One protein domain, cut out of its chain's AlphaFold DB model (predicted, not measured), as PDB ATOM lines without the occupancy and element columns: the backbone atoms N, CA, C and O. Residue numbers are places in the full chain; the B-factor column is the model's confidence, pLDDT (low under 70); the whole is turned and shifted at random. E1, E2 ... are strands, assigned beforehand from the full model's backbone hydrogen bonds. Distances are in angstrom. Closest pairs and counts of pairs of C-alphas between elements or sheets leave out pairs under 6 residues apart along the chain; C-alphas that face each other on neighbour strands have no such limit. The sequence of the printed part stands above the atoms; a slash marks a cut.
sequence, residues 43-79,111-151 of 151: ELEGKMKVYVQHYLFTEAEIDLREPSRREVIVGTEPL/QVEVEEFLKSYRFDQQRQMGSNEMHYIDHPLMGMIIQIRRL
ATOM      1  N   GLU A  43       0.177  18.110  28.500       89.69
ATOM      2  CA  GLU A  43       0.226  19.474  27.972       89.69
ATOM      3  C   GLU A  43       0.067  19.464  26.449       89.69
ATOM      4  O   GLU A  43      -0.588  20.331  25.891       89.69
ATOM      5  N   LEU A  44       0.608  18.448  25.774       90.81
ATOM      6  CA  LEU A  44       0.544  18.307  24.327       90.81
ATOM      7  C   LEU A  44      -0.126  16.988  23.947       90.81
ATOM      8  O   LEU A  44       0.336  15.916  24.338       90.81
ATOM      9  N   GLU A  45      -1.191  17.056  23.158       91.56
ATOM     10  CA  GLU A  45      -1.946  15.882  22.711       91.56
ATOM     11  C   GLU A  45      -2.266  15.988  21.222       91.56
ATOM     12  O   GLU A  45      -2.624  17.052  20.744       91.56
ATOM     13  N   GLY A  46      -2.180  14.898  20.461       92.94
ATOM     14  CA  GLY A  46      -2.637  14.908  19.074       92.94
ATOM     15  C   GLY A  46      -2.003  13.836  18.209       92.94
ATOM     16  O   GLY A  46      -1.427  12.866  18.700       92.94
ATOM     17  N   LYS A  47      -2.118  14.022  16.894       94.00
ATOM     18  CA  LYS A  47      -1.576  13.117  15.882       94.00
ATOM     19  C   LYS A  47      -0.699  13.871  14.893       94.00
ATOM     20  O   LYS A  47      -1.041  14.946  14.409       94.00
ATOM     21  N   MET A  48       0.417  13.248  14.544       92.38
ATOM     22  CA  MET A  48       1.284  13.690  13.462       92.38
ATOM     23  C   MET A  48       1.408  12.551  12.457       92.38
ATOM     24  O   MET A  48       1.753  11.426  12.821       92.38
ATOM     25  N   LYS A  49       1.109  12.834  11.191       93.94
ATOM     26  CA  LYS A  49       1.217  11.878  10.094       93.94
ATOM     27  C   LYS A  49       2.309  12.335   9.151       93.94
ATOM     28  O   LYS A  49       2.264  13.441   8.626       93.94
ATOM     29  N   VAL A  50       3.258  11.445   8.908       91.56
ATOM     30  CA  VAL A  50       4.306  11.627   7.912       91.56
ATOM     31  C   VAL A  50       4.142  10.521   6.889       91.56
ATOM     32  O   VAL A  50       4.153   9.343   7.244       91.56
ATOM     33  N   TYR A  51       3.963  10.886   5.627       93.00
ATOM     34  CA  TYR A  51       3.786   9.909   4.560       93.00
ATOM     35  C   TYR A  51       4.451  10.368   3.270       93.00
ATOM     36  O   TYR A  51       4.694  11.552   3.039       93.00
ATOM     37  N   VAL A  52       4.769   9.387   2.429       90.81
ATOM     38  CA  VAL A  52       5.453   9.593   1.155       90.81
ATOM     39  C   VAL A  52       4.520   9.156   0.037       90.81
ATOM     40  O   VAL A  52       4.034   8.028   0.036       90.81
ATOM     41  N   GLN A  53       4.282  10.054  -0.916       84.50
ATOM     42  CA  GLN A  53       3.724   9.708  -2.223       84.50
ATOM     43  C   GLN A  53       4.811   9.949  -3.281       84.50
ATOM     44  O   GLN A  53       5.795   9.220  -3.330       84.50
ATOM     45  N   HIS A  54       4.683  11.017  -4.073       85.19
ATOM     46  CA  HIS A  54       5.766  11.553  -4.912       85.19
ATOM     47  C   HIS A  54       6.608  12.593  -4.162       85.19
ATOM     48  O   HIS A  54       7.766  12.829  -4.489       85.19
ATOM     49  N   TYR A  55       6.013  13.183  -3.129       87.88
ATOM     50  CA  TYR A  55       6.636  14.121  -2.214       87.88
ATOM     51  C   TYR A  55       6.395  13.656  -0.783       87.88
ATOM     52  O   TYR A  55       5.528  12.815  -0.522       87.88
ATOM     53  N   LEU A  56       7.189  14.201   0.130       90.19
ATOM     54  CA  LEU A  56       7.031  13.976   1.552       90.19
ATOM     55  C   LEU A  56       5.994  14.956   2.084       90.19
ATOM     56  O   LEU A  56       6.128  16.166   1.904       90.19
ATOM     57  N   PHE A  57       4.969  14.430   2.733       92.19
ATOM     58  CA  PHE A  57       3.931  15.225   3.366       92.19
ATOM     59  C   PHE A  57       3.985  15.024   4.866       92.19
ATOM     60  O   PHE A  57       4.280  13.936   5.370       92.19
ATOM     61  N   THR A  58       3.720  16.100   5.590       93.00
ATOM     62  CA  THR A  58       3.562  16.066   7.035       93.00
ATOM     63  C   THR A  58       2.324  16.841   7.417       93.00
ATOM     64  O   THR A  58       2.182  18.009   7.067       93.00
ATOM     65  N   GLU A  59       1.433  16.159   8.119       92.81
ATOM     66  CA  GLU A  59       0.217  16.704   8.707       92.81
ATOM     67  C   GLU A  59       0.369  16.631  10.222       92.81
ATOM     68  O   GLU A  59       0.712  15.576  10.764       92.81
ATOM     69  N   ALA A  60       0.122  17.738  10.906       92.94
ATOM     70  CA  ALA A  60       0.191  17.824  12.350       92.94
ATOM     71  C   ALA A  60      -1.110  18.426  12.879       92.94
ATOM     72  O   ALA A  60      -1.423  19.578  12.599       92.94
ATOM     73  N   GLU A  61      -1.841  17.620  13.644       94.19
ATOM     74  CA  GLU A  61      -3.074  17.991  14.328       94.19
ATOM     75  C   GLU A  61      -2.839  17.783  15.825       94.19
ATOM     76  O   GLU A  61      -2.948  16.666  16.337       94.19
ATOM     77  N   ILE A  62      -2.430  18.850  16.505       92.62
ATOM     78  CA  ILE A  62      -1.954  18.831  17.890       92.62
ATOM     79  C   ILE A  62      -2.718  19.884  18.698       92.62
ATOM     80  O   ILE A  62      -3.049  20.944  18.185       92.62
ATOM     81  N   ASP A  63      -3.023  19.594  19.953       92.44
ATOM     82  CA  ASP A  63      -3.596  20.499  20.938       92.44
ATOM     83  C   ASP A  63      -2.575  20.756  22.042       92.44
ATOM     84  O   ASP A  63      -2.141  19.822  22.719       92.44
ATOM     85  N   LEU A  64      -2.235  22.027  22.248       91.62
ATOM     86  CA  LEU A  64      -1.480  22.487  23.409       91.62
ATOM     87  C   LEU A  64      -2.458  22.947  24.492       91.62
ATOM     88  O   LEU A  64      -3.285  23.823  24.250       91.62
ATOM     89  N   ARG A  65      -2.379  22.369  25.684       91.31
ATOM     90  CA  ARG A  65      -3.204  22.706  26.841       91.31
ATOM     91  C   ARG A  65      -2.394  23.525  27.830       91.31
ATOM     92  O   ARG A  65      -1.486  23.003  28.463       91.31
ATOM     93  N   GLU A  66      -2.789  24.776  28.027       89.50
ATOM     94  CA  GLU A  66      -2.175  25.660  29.019       89.50
ATOM     95  C   GLU A  66      -3.127  25.902  30.200       89.50
ATOM     96  O   GLU A  66      -4.329  26.104  29.988       89.50
ATOM     97  N   PRO A  67      -2.629  25.918  31.449       88.31
ATOM     98  CA  PRO A  67      -3.429  26.336  32.594       88.31
ATOM     99  C   PRO A  67      -3.758  27.832  32.474       88.31
ATOM    100  O   PRO A  67      -2.874  28.684  32.436       88.31
ATOM    101  N   SER A  68      -5.045  28.162  32.421       83.88
ATOM    102  CA  SER A  68      -5.567  29.521  32.273       83.88
ATOM    103  C   SER A  68      -6.560  29.829  33.393       83.88
ATOM    104  O   SER A  68      -7.204  28.943  33.944       83.88
ATOM    105  N   ARG A  69      -6.723  31.108  33.732       83.94
ATOM    106  CA  ARG A  69      -7.742  31.570  34.689       83.94
ATOM    107  C   ARG A  69      -8.838  32.305  33.933       83.94
ATOM    108  O   ARG A  69      -8.526  33.110  33.057       83.94
ATOM    109  N   ARG A  70     -10.106  32.008  34.211       81.00
ATOM    110  CA  ARG A  70     -11.248  32.730  33.635       81.00
ATOM    111  C   ARG A  70     -12.201  33.122  34.744       81.00
ATOM    112  O   ARG A  70     -12.618  32.292  35.539       81.00
ATOM    113  N   GLU A  71     -12.560  34.395  34.737       77.50
ATOM    114  CA  GLU A  71     -13.643  34.921  35.551       77.50
ATOM    115  C   GLU A  71     -14.973  34.420  34.985       77.50
ATOM    116  O   GLU A  71     -15.371  34.796  33.877       77.50
ATOM    117  N   VAL A  72     -15.643  33.540  35.724       74.25
ATOM    118  CA  VAL A  72     -17.002  33.100  35.415       74.25
ATOM    119  C   VAL A  72     -17.949  33.893  36.310       74.25
ATOM    120  O   VAL A  72     -17.784  33.978  37.524       74.25
ATOM    121  N   ILE A  73     -18.929  34.546  35.687       70.81
ATOM    122  CA  ILE A  73     -19.942  35.333  36.393       70.81
ATOM    123  C   ILE A  73     -21.024  34.354  36.833       70.81
ATOM    124  O   ILE A  73     -21.955  34.070  36.075       70.81
ATOM    125  N   VAL A  74     -20.867  33.785  38.023       63.91
ATOM    126  CA  VAL A  74     -21.837  32.851  38.594       63.91
ATOM    127  C   VAL A  74     -22.961  33.668  39.223       63.91
ATOM    128  O   VAL A  74     -22.967  33.970  40.407       63.91
ATOM    129  N   GLY A  75     -23.914  34.064  38.385       60.28
ATOM    130  CA  GLY A  75     -25.189  34.604  38.836       60.28
ATOM    131  C   GLY A  75     -25.203  36.090  39.201       60.28
ATOM    132  O   GLY A  75     -24.227  36.731  39.586       60.28
ATOM    133  N   THR A  76     -26.397  36.638  39.041       58.41
ATOM    134  CA  THR A  76     -26.813  37.953  39.506       58.41
ATOM    135  C   THR A  76     -27.884  37.704  40.552       58.41
ATOM    136  O   THR A  76     -29.032  37.457  40.184       58.41
ATOM    137  N   GLU A  77     -27.528  37.693  41.833       61.91
ATOM    138  CA  GLU A  77     -28.553  37.626  42.875       61.91
ATOM    139  C   GLU A  77     -29.252  38.991  42.960       61.91
ATOM    140  O   GLU A  77     -28.580  40.007  43.188       61.91
ATOM    141  N   PRO A  78     -30.577  39.070  42.729       55.56
ATOM    142  CA  PRO A  78     -31.320  40.274  43.051       55.56
ATOM    143  C   PRO A  78     -31.322  40.433  44.572       55.56
ATOM    144  O   PRO A  78     -31.631  39.497  45.303       55.56
ATOM    145  N   LEU A  79     -30.961  41.619  45.059       57.25
ATOM    146  CA  LEU A  79     -31.085  41.941  46.477       57.25
ATOM    147  C   LEU A  79     -32.575  41.869  46.855       57.25
ATOM    148  O   LEU A  79     -33.368  42.647  46.318       57.25
ATOM    149  N   GLN A 111     -21.382  38.586  41.211       62.72
ATOM    150  CA  GLN A 111     -20.468  37.632  41.835       62.72
ATOM    151  C   GLN A 111     -19.483  37.153  40.755       62.72
ATOM    152  O   GLN A 111     -19.889  36.651  39.706       62.72
ATOM    153  N   VAL A 112     -18.190  37.419  40.952       72.50
ATOM    154  CA  VAL A 112     -17.119  37.048  40.016       72.50
ATOM    155  C   VAL A 112     -16.248  36.007  40.695       72.50
ATOM    156  O   VAL A 112     -15.520  36.336  41.630       72.50
ATOM    157  N   GLU A 113     -16.333  34.764  40.231       73.50
ATOM    158  CA  GLU A 113     -15.472  33.676  40.685       73.50
ATOM    159  C   GLU A 113     -14.366  33.443  39.649       73.50
ATOM    160  O   GLU A 113     -14.610  33.428  38.439       73.50
ATOM    161  N   VAL A 114     -13.121  33.333  40.118       76.31
ATOM    162  CA  VAL A 114     -11.953  33.079  39.266       76.31
ATOM    163  C   VAL A 114     -11.711  31.576  39.247       76.31
ATOM    164  O   VAL A 114     -11.134  31.030  40.182       76.31
ATOM    165  N   GLU A 115     -12.134  30.913  38.174       79.50
ATOM    166  CA  GLU A 115     -11.906  29.482  37.984       79.50
ATOM    167  C   GLU A 115     -10.604  29.237  37.205       79.50
ATOM    168  O   GLU A 115     -10.313  29.903  36.201       79.50
ATOM    169  N   GLU A 116      -9.818  28.255  37.650       81.75
ATOM    170  CA  GLU A 116      -8.672  27.736  36.899       81.75
ATOM    171  C   GLU A 116      -9.154  26.640  35.938       81.75
ATOM    172  O   GLU A 116      -9.793  25.673  36.343       81.75
ATOM    173  N   PHE A 117      -8.855  26.780  34.649       84.06
ATOM    174  CA  PHE A 117      -9.243  25.834  33.605       84.06
ATOM    175  C   PHE A 117      -8.091  25.622  32.619       84.06
ATOM    176  O   PHE A 117      -7.265  26.506  32.411       84.06
ATOM    177  N   LEU A 118      -8.034  24.465  31.960       86.12
ATOM    178  CA  LEU A 118      -7.059  24.237  30.891       86.12
ATOM    179  C   LEU A 118      -7.622  24.756  29.567       86.12
ATOM    180  O   LEU A 118      -8.676  24.312  29.109       86.12
ATOM    181  N   LYS A 119      -6.909  25.687  28.939       88.19
ATOM    182  CA  LYS A 119      -7.239  26.218  27.617       88.19
ATOM    183  C   LYS A 119      -6.478  25.437  26.554       88.19
ATOM    184  O   LYS A 119      -5.254  25.380  26.601       88.19
ATOM    185  N   SER A 120      -7.195  24.855  25.595       90.00
ATOM    186  CA  SER A 120      -6.588  24.171  24.453       90.00
ATOM    187  C   SER A 120      -6.362  25.121  23.275       90.00
ATOM    188  O   SER A 120      -7.245  25.889  22.888       90.00
ATOM    189  N   TYR A 121      -5.181  25.034  22.677       90.88
ATOM    190  CA  TYR A 121      -4.794  25.715  21.453       90.88
ATOM    191  C   TYR A 121      -4.551  24.676  20.370       90.88
ATOM    192  O   TYR A 121      -3.611  23.887  20.455       90.88
ATOM    193  N   ARG A 122      -5.418  24.682  19.356       90.19
ATOM    194  CA  ARG A 122      -5.324  23.769  18.219       90.19
ATOM    195  C   ARG A 122      -4.250  24.252  17.255       90.19
ATOM    196  O   ARG A 122      -4.286  25.386  16.786       90.19
ATOM    197  N   PHE A 123      -3.376  23.336  16.901       89.94
ATOM    198  CA  PHE A 123      -2.445  23.405  15.799       89.94
ATOM    199  C   PHE A 123      -2.887  22.409  14.730       89.94
ATOM    200  O   PHE A 123      -2.894  21.205  14.974       89.94
ATOM    201  N   ASP A 124      -3.284  22.912  13.567       91.62
ATOM    202  CA  ASP A 124      -3.649  22.100  12.405       91.62
ATOM    203  C   ASP A 124      -2.897  22.643  11.191       91.62
ATOM    204  O   ASP A 124      -3.242  23.695  10.642       91.62
ATOM    205  N   GLN A 125      -1.793  21.987  10.841       90.75
ATOM    206  CA  GLN A 125      -0.967  22.378   9.706       90.75
ATOM    207  C   GLN A 125      -0.561  21.180   8.862       90.75
ATOM    208  O   GLN A 125      -0.210  20.112   9.361       90.75
ATOM    209  N   GLN A 126      -0.537  21.411   7.553       91.19
ATOM    210  CA  GLN A 126      -0.015  20.486   6.557       91.19
ATOM    211  C   GLN A 126       1.129  21.148   5.796       91.19
ATOM    212  O   GLN A 126       1.056  22.323   5.429       91.19
ATOM    213  N   ARG A 127       2.193  20.391   5.536       89.62
ATOM    214  CA  ARG A 127       3.345  20.878   4.783       89.62
ATOM    215  C   ARG A 127       3.902  19.798   3.866       89.62
ATOM    216  O   ARG A 127       4.109  18.657   4.274       89.62
ATOM    217  N   GLN A 128       4.185  20.189   2.627       90.38
ATOM    218  CA  GLN A 128       5.029  19.422   1.718       90.38
ATOM    219  C   GLN A 128       6.492  19.737   2.030       90.38
ATOM    220  O   GLN A 128       6.876  20.905   2.120       90.38
ATOM    221  N   MET A 129       7.297  18.699   2.214       87.31
ATOM    222  CA  MET A 129       8.671  18.802   2.686       87.31
ATOM    223  C   MET A 129       9.655  18.187   1.689       87.31
ATOM    224  O   MET A 129       9.343  17.234   0.969       87.31
ATOM    225  N   GLY A 130      10.857  18.752   1.644       85.25
ATOM    226  CA  GLY A 130      12.025  18.152   1.020       85.25
ATOM    227  C   GLY A 130      12.692  17.171   1.983       85.25
ATOM    228  O   GLY A 130      12.748  17.393   3.193       85.25
ATOM    229  N   SER A 131      13.210  16.063   1.455       81.94
ATOM    230  CA  SER A 131      14.056  15.166   2.250       81.94
ATOM    231  C   SER A 131      15.363  15.878   2.626       81.94
ATOM    232  O   SER A 131      15.900  16.636   1.822       81.94
ATOM    233  N   ASN A 132      15.885  15.618   3.829       85.25
ATOM    234  CA  ASN A 132      17.092  16.220   4.412       85.25
ATOM    235  C   ASN A 132      17.045  17.735   4.707       85.25
ATOM    236  O   ASN A 132      18.004  18.250   5.288       85.25
ATOM    237  N   GLU A 133      15.954  18.435   4.395       88.69
ATOM    238  CA  GLU A 133      15.762  19.847   4.734       88.69
ATOM    239  C   GLU A 133      15.169  20.014   6.145       88.69
ATOM    240  O   GLU A 133      14.431  19.158   6.639       88.69
ATOM    241  N   MET A 134      15.519  21.120   6.809       89.38
ATOM    242  CA  MET A 134      14.889  21.540   8.060       89.38
ATOM    243  C   MET A 134      13.638  22.349   7.732       89.38
ATOM    244  O   MET A 134      13.731  23.451   7.193       89.38
ATOM    245  N   HIS A 135      12.473  21.843   8.105       89.12
ATOM    246  CA  HIS A 135      11.227  22.572   7.937       89.12
ATOM    247  C   HIS A 135      10.708  23.079   9.276       89.12
ATOM    248  O   HIS A 135      10.626  22.343  10.257       89.12
ATOM    249  N   TYR A 136      10.341  24.357   9.286       89.50
ATOM    250  CA  TYR A 136       9.714  25.024  10.418       89.50
ATOM    251  C   TYR A 136       8.198  25.062  10.250       89.50
ATOM    252  O   TYR A 136       7.697  25.522   9.224       89.50
ATOM    253  N   ILE A 137       7.467  24.573  11.237       86.94
ATOM    254  CA  ILE A 137       6.017  24.669  11.281       86.94
ATOM    255  C   ILE A 137       5.689  25.574  12.462       86.94
ATOM    256  O   ILE A 137       5.929  25.204  13.609       86.94
ATOM    257  N   ASP A 138       5.238  26.789  12.158       86.25
ATOM    258  CA  ASP A 138       5.046  27.831  13.161       86.25
ATOM    259  C   ASP A 138       3.597  27.920  13.590       86.25
ATOM    260  O   ASP A 138       2.701  28.041  12.753       86.25
ATOM    261  N   HIS A 139       3.376  27.967  14.889       81.88
ATOM    262  CA  HIS A 139       2.146  28.464  15.465       81.88
ATOM    263  C   HIS A 139       2.511  29.513  16.515       81.88
ATOM    264  O   HIS A 139       3.465  29.309  17.263       81.88
ATOM    265  N   PRO A 140       1.739  30.607  16.654       80.94
ATOM    266  CA  PRO A 140       2.059  31.706  17.573       80.94
ATOM    267  C   PRO A 140       2.292  31.288  19.034       80.94
ATOM    268  O   PRO A 140       2.921  32.030  19.780       80.94
ATOM    269  N   LEU A 141       1.775  30.127  19.444       85.56
ATOM    270  CA  LEU A 141       1.925  29.577  20.796       85.56
ATOM    271  C   LEU A 141       2.817  28.327  20.852       85.56
ATOM    272  O   LEU A 141       3.254  27.944  21.928       85.56
ATOM    273  N   MET A 142       3.107  27.692  19.712       86.19
ATOM    274  CA  MET A 142       3.995  26.530  19.642       86.19
ATOM    275  C   MET A 142       4.672  26.427  18.272       86.19
ATOM    276  O   MET A 142       4.015  26.444  17.241       86.19
ATOM    277  N   GLY A 143       5.990  26.260  18.247       87.44
ATOM    278  CA  GLY A 143       6.738  25.995  17.018       87.44
ATOM    279  C   GLY A 143       7.233  24.555  16.984       87.44
ATOM    280  O   GLY A 143       7.644  24.011  18.008       87.44
ATOM    281  N   MET A 144       7.245  23.937  15.806       87.56
ATOM    282  CA  MET A 144       7.840  22.619  15.598       87.56
ATOM    283  C   MET A 144       8.877  22.673  14.475       87.56
ATOM    284  O   MET A 144       8.628  23.206  13.396       87.56
ATOM    285  N   ILE A 145      10.047  22.085  14.721       91.12
ATOM    286  CA  ILE A 145      11.102  21.921  13.721       91.12
ATOM    287  C   ILE A 145      11.169  20.446  13.346       91.12
ATOM    288  O   ILE A 145      11.340  19.590  14.213       91.12
ATOM    289  N   ILE A 146      11.069  20.153  12.054       90.19
ATOM    290  CA  ILE A 146      11.072  18.784  11.546       90.19
ATOM    291  C   ILE A 146      12.217  18.608  10.556       90.19
ATOM    292  O   ILE A 146      12.392  19.407   9.637       90.19
ATOM    293  N   GLN A 147      12.969  17.521  10.731       90.69
ATOM    294  CA  GLN A 147      13.904  17.015   9.736       90.69
ATOM    295  C   GLN A 147      13.645  15.539   9.505       90.69
ATOM    296  O   GLN A 147      13.685  14.739  10.438       90.69
ATOM    297  N   ILE A 148      13.440  15.170   8.248       88.88
ATOM    298  CA  ILE A 148      13.260  13.774   7.869       88.88
ATOM    299  C   ILE A 148      14.512  13.327   7.132       88.88
ATOM    300  O   ILE A 148      14.927  13.941   6.148       88.88
ATOM    301  N   ARG A 149      15.126  12.263   7.651       88.50
ATOM    302  CA  ARG A 149      16.335  11.653   7.105       88.50
ATOM    303  C   ARG A 149      16.035  10.219   6.705       88.50
ATOM    304  O   ARG A 149      15.282   9.517   7.376       88.50
ATOM    305  N   ARG A 150      16.663   9.787   5.618       84.06
ATOM    306  CA  ARG A 150      16.709   8.375   5.243       84.06
ATOM    307  C   ARG A 150      17.736   7.656   6.128       84.06
ATOM    308  O   ARG A 150      18.813   8.209   6.352       84.06
ATOM    309  N   LEU A 151      17.378   6.470   6.625       78.50
ATOM    310  CA  LEU A 151      18.272   5.550   7.340       78.50
ATOM    311  C   LEU A 151      19.134   4.738   6.368       78.50
ATOM    312  O   LEU A 151      18.641   4.452   5.246       78.50
TER     313      LEU A 151
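AT A GLANCE: This is residues 43 to 79 and 111 to 151 of the 151 residues of an uncharacterized protein of Photobacterium aphoticum (UniProt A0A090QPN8). A long, twisted ribbon of two strands, E2 and E3, runs the length of a rod; at one end E1 lies beside E2 and the small hairpin E4 and E5 covers one face, which makes a short two-layered sandwich there, while E2 and E3 run on past it as a two-stranded arm. The two sheets are only partly face to face, since the arm has no second layer. The 78 printed residues hold no named helix and five named strands, in the order E1 E2 E3 E4 E5, and the class is all strand; the sheets are E1 - E2 - E3 and E4 - E5, both antiparallel. The whole is extended, with a radius of gyration of the C-alphas of 19.8 A and spans of 71 by 18 by 18 A.

IN THESE COORDINATES: Begin with E2, the longest strand, residues 56 to 78: find C-alpha 56 at (7.031, 13.976, 1.552) and go 62.3 A to C-alpha 78 at (-31.320, 40.274, 43.051). E3, residues 111 to 129, spans 52.3 A and bends by 50 degrees at residue 114. E1, residues 44 to 52, spans 25.2 A. E4 is residues 134 to 139, and E5, residues 142 to 147, ends at C-alpha 147 at (13.904, 17.015, 9.736).

HOW THE PARTS SIT: Look first at the twisted sheet, where E2 is the inner strand and E1 and E3 are the edge strands. E1 and E2 form a hairpin, antiparallel at 157 degrees, with N 47 and O 61 within hydrogen-bond range at 2.8 A. E2 and E3 are antiparallel at 165 degrees; N 121 and O 64, at 2.7 A, and N 70 and O 115, at 2.9 A, are within range. E4 and E5 form the other hairpin, at 164 degrees, with N 137 and O 144 at 2.8 A. The two sheets make a sandwich, two sheets face to face: the facing parts are 9.6 A centre to centre, and their best planes are 12 degrees apart. The closest C-alphas of E3 and E4 are those of Phe 123 and His 139, 6.8 A apart. E3 and E5 are near each other, while E1 is apart from both E4 and E5.

THE WHOLE: The C-alphas farthest apart, those of Leu 79 and Leu 151, are 72.7 A from each other. Between E2 and E3 residues 80 to 110 are not printed, and C-alphas 79 and 111 are 12.4 A apart across the cut. The links E1 to E2, E3 to E4 and E4 to E5 are tight. In this predicted model the mean pLDDT of the printed part is 84.9; look for values under 70 at residues 74 to 79 and residue 111.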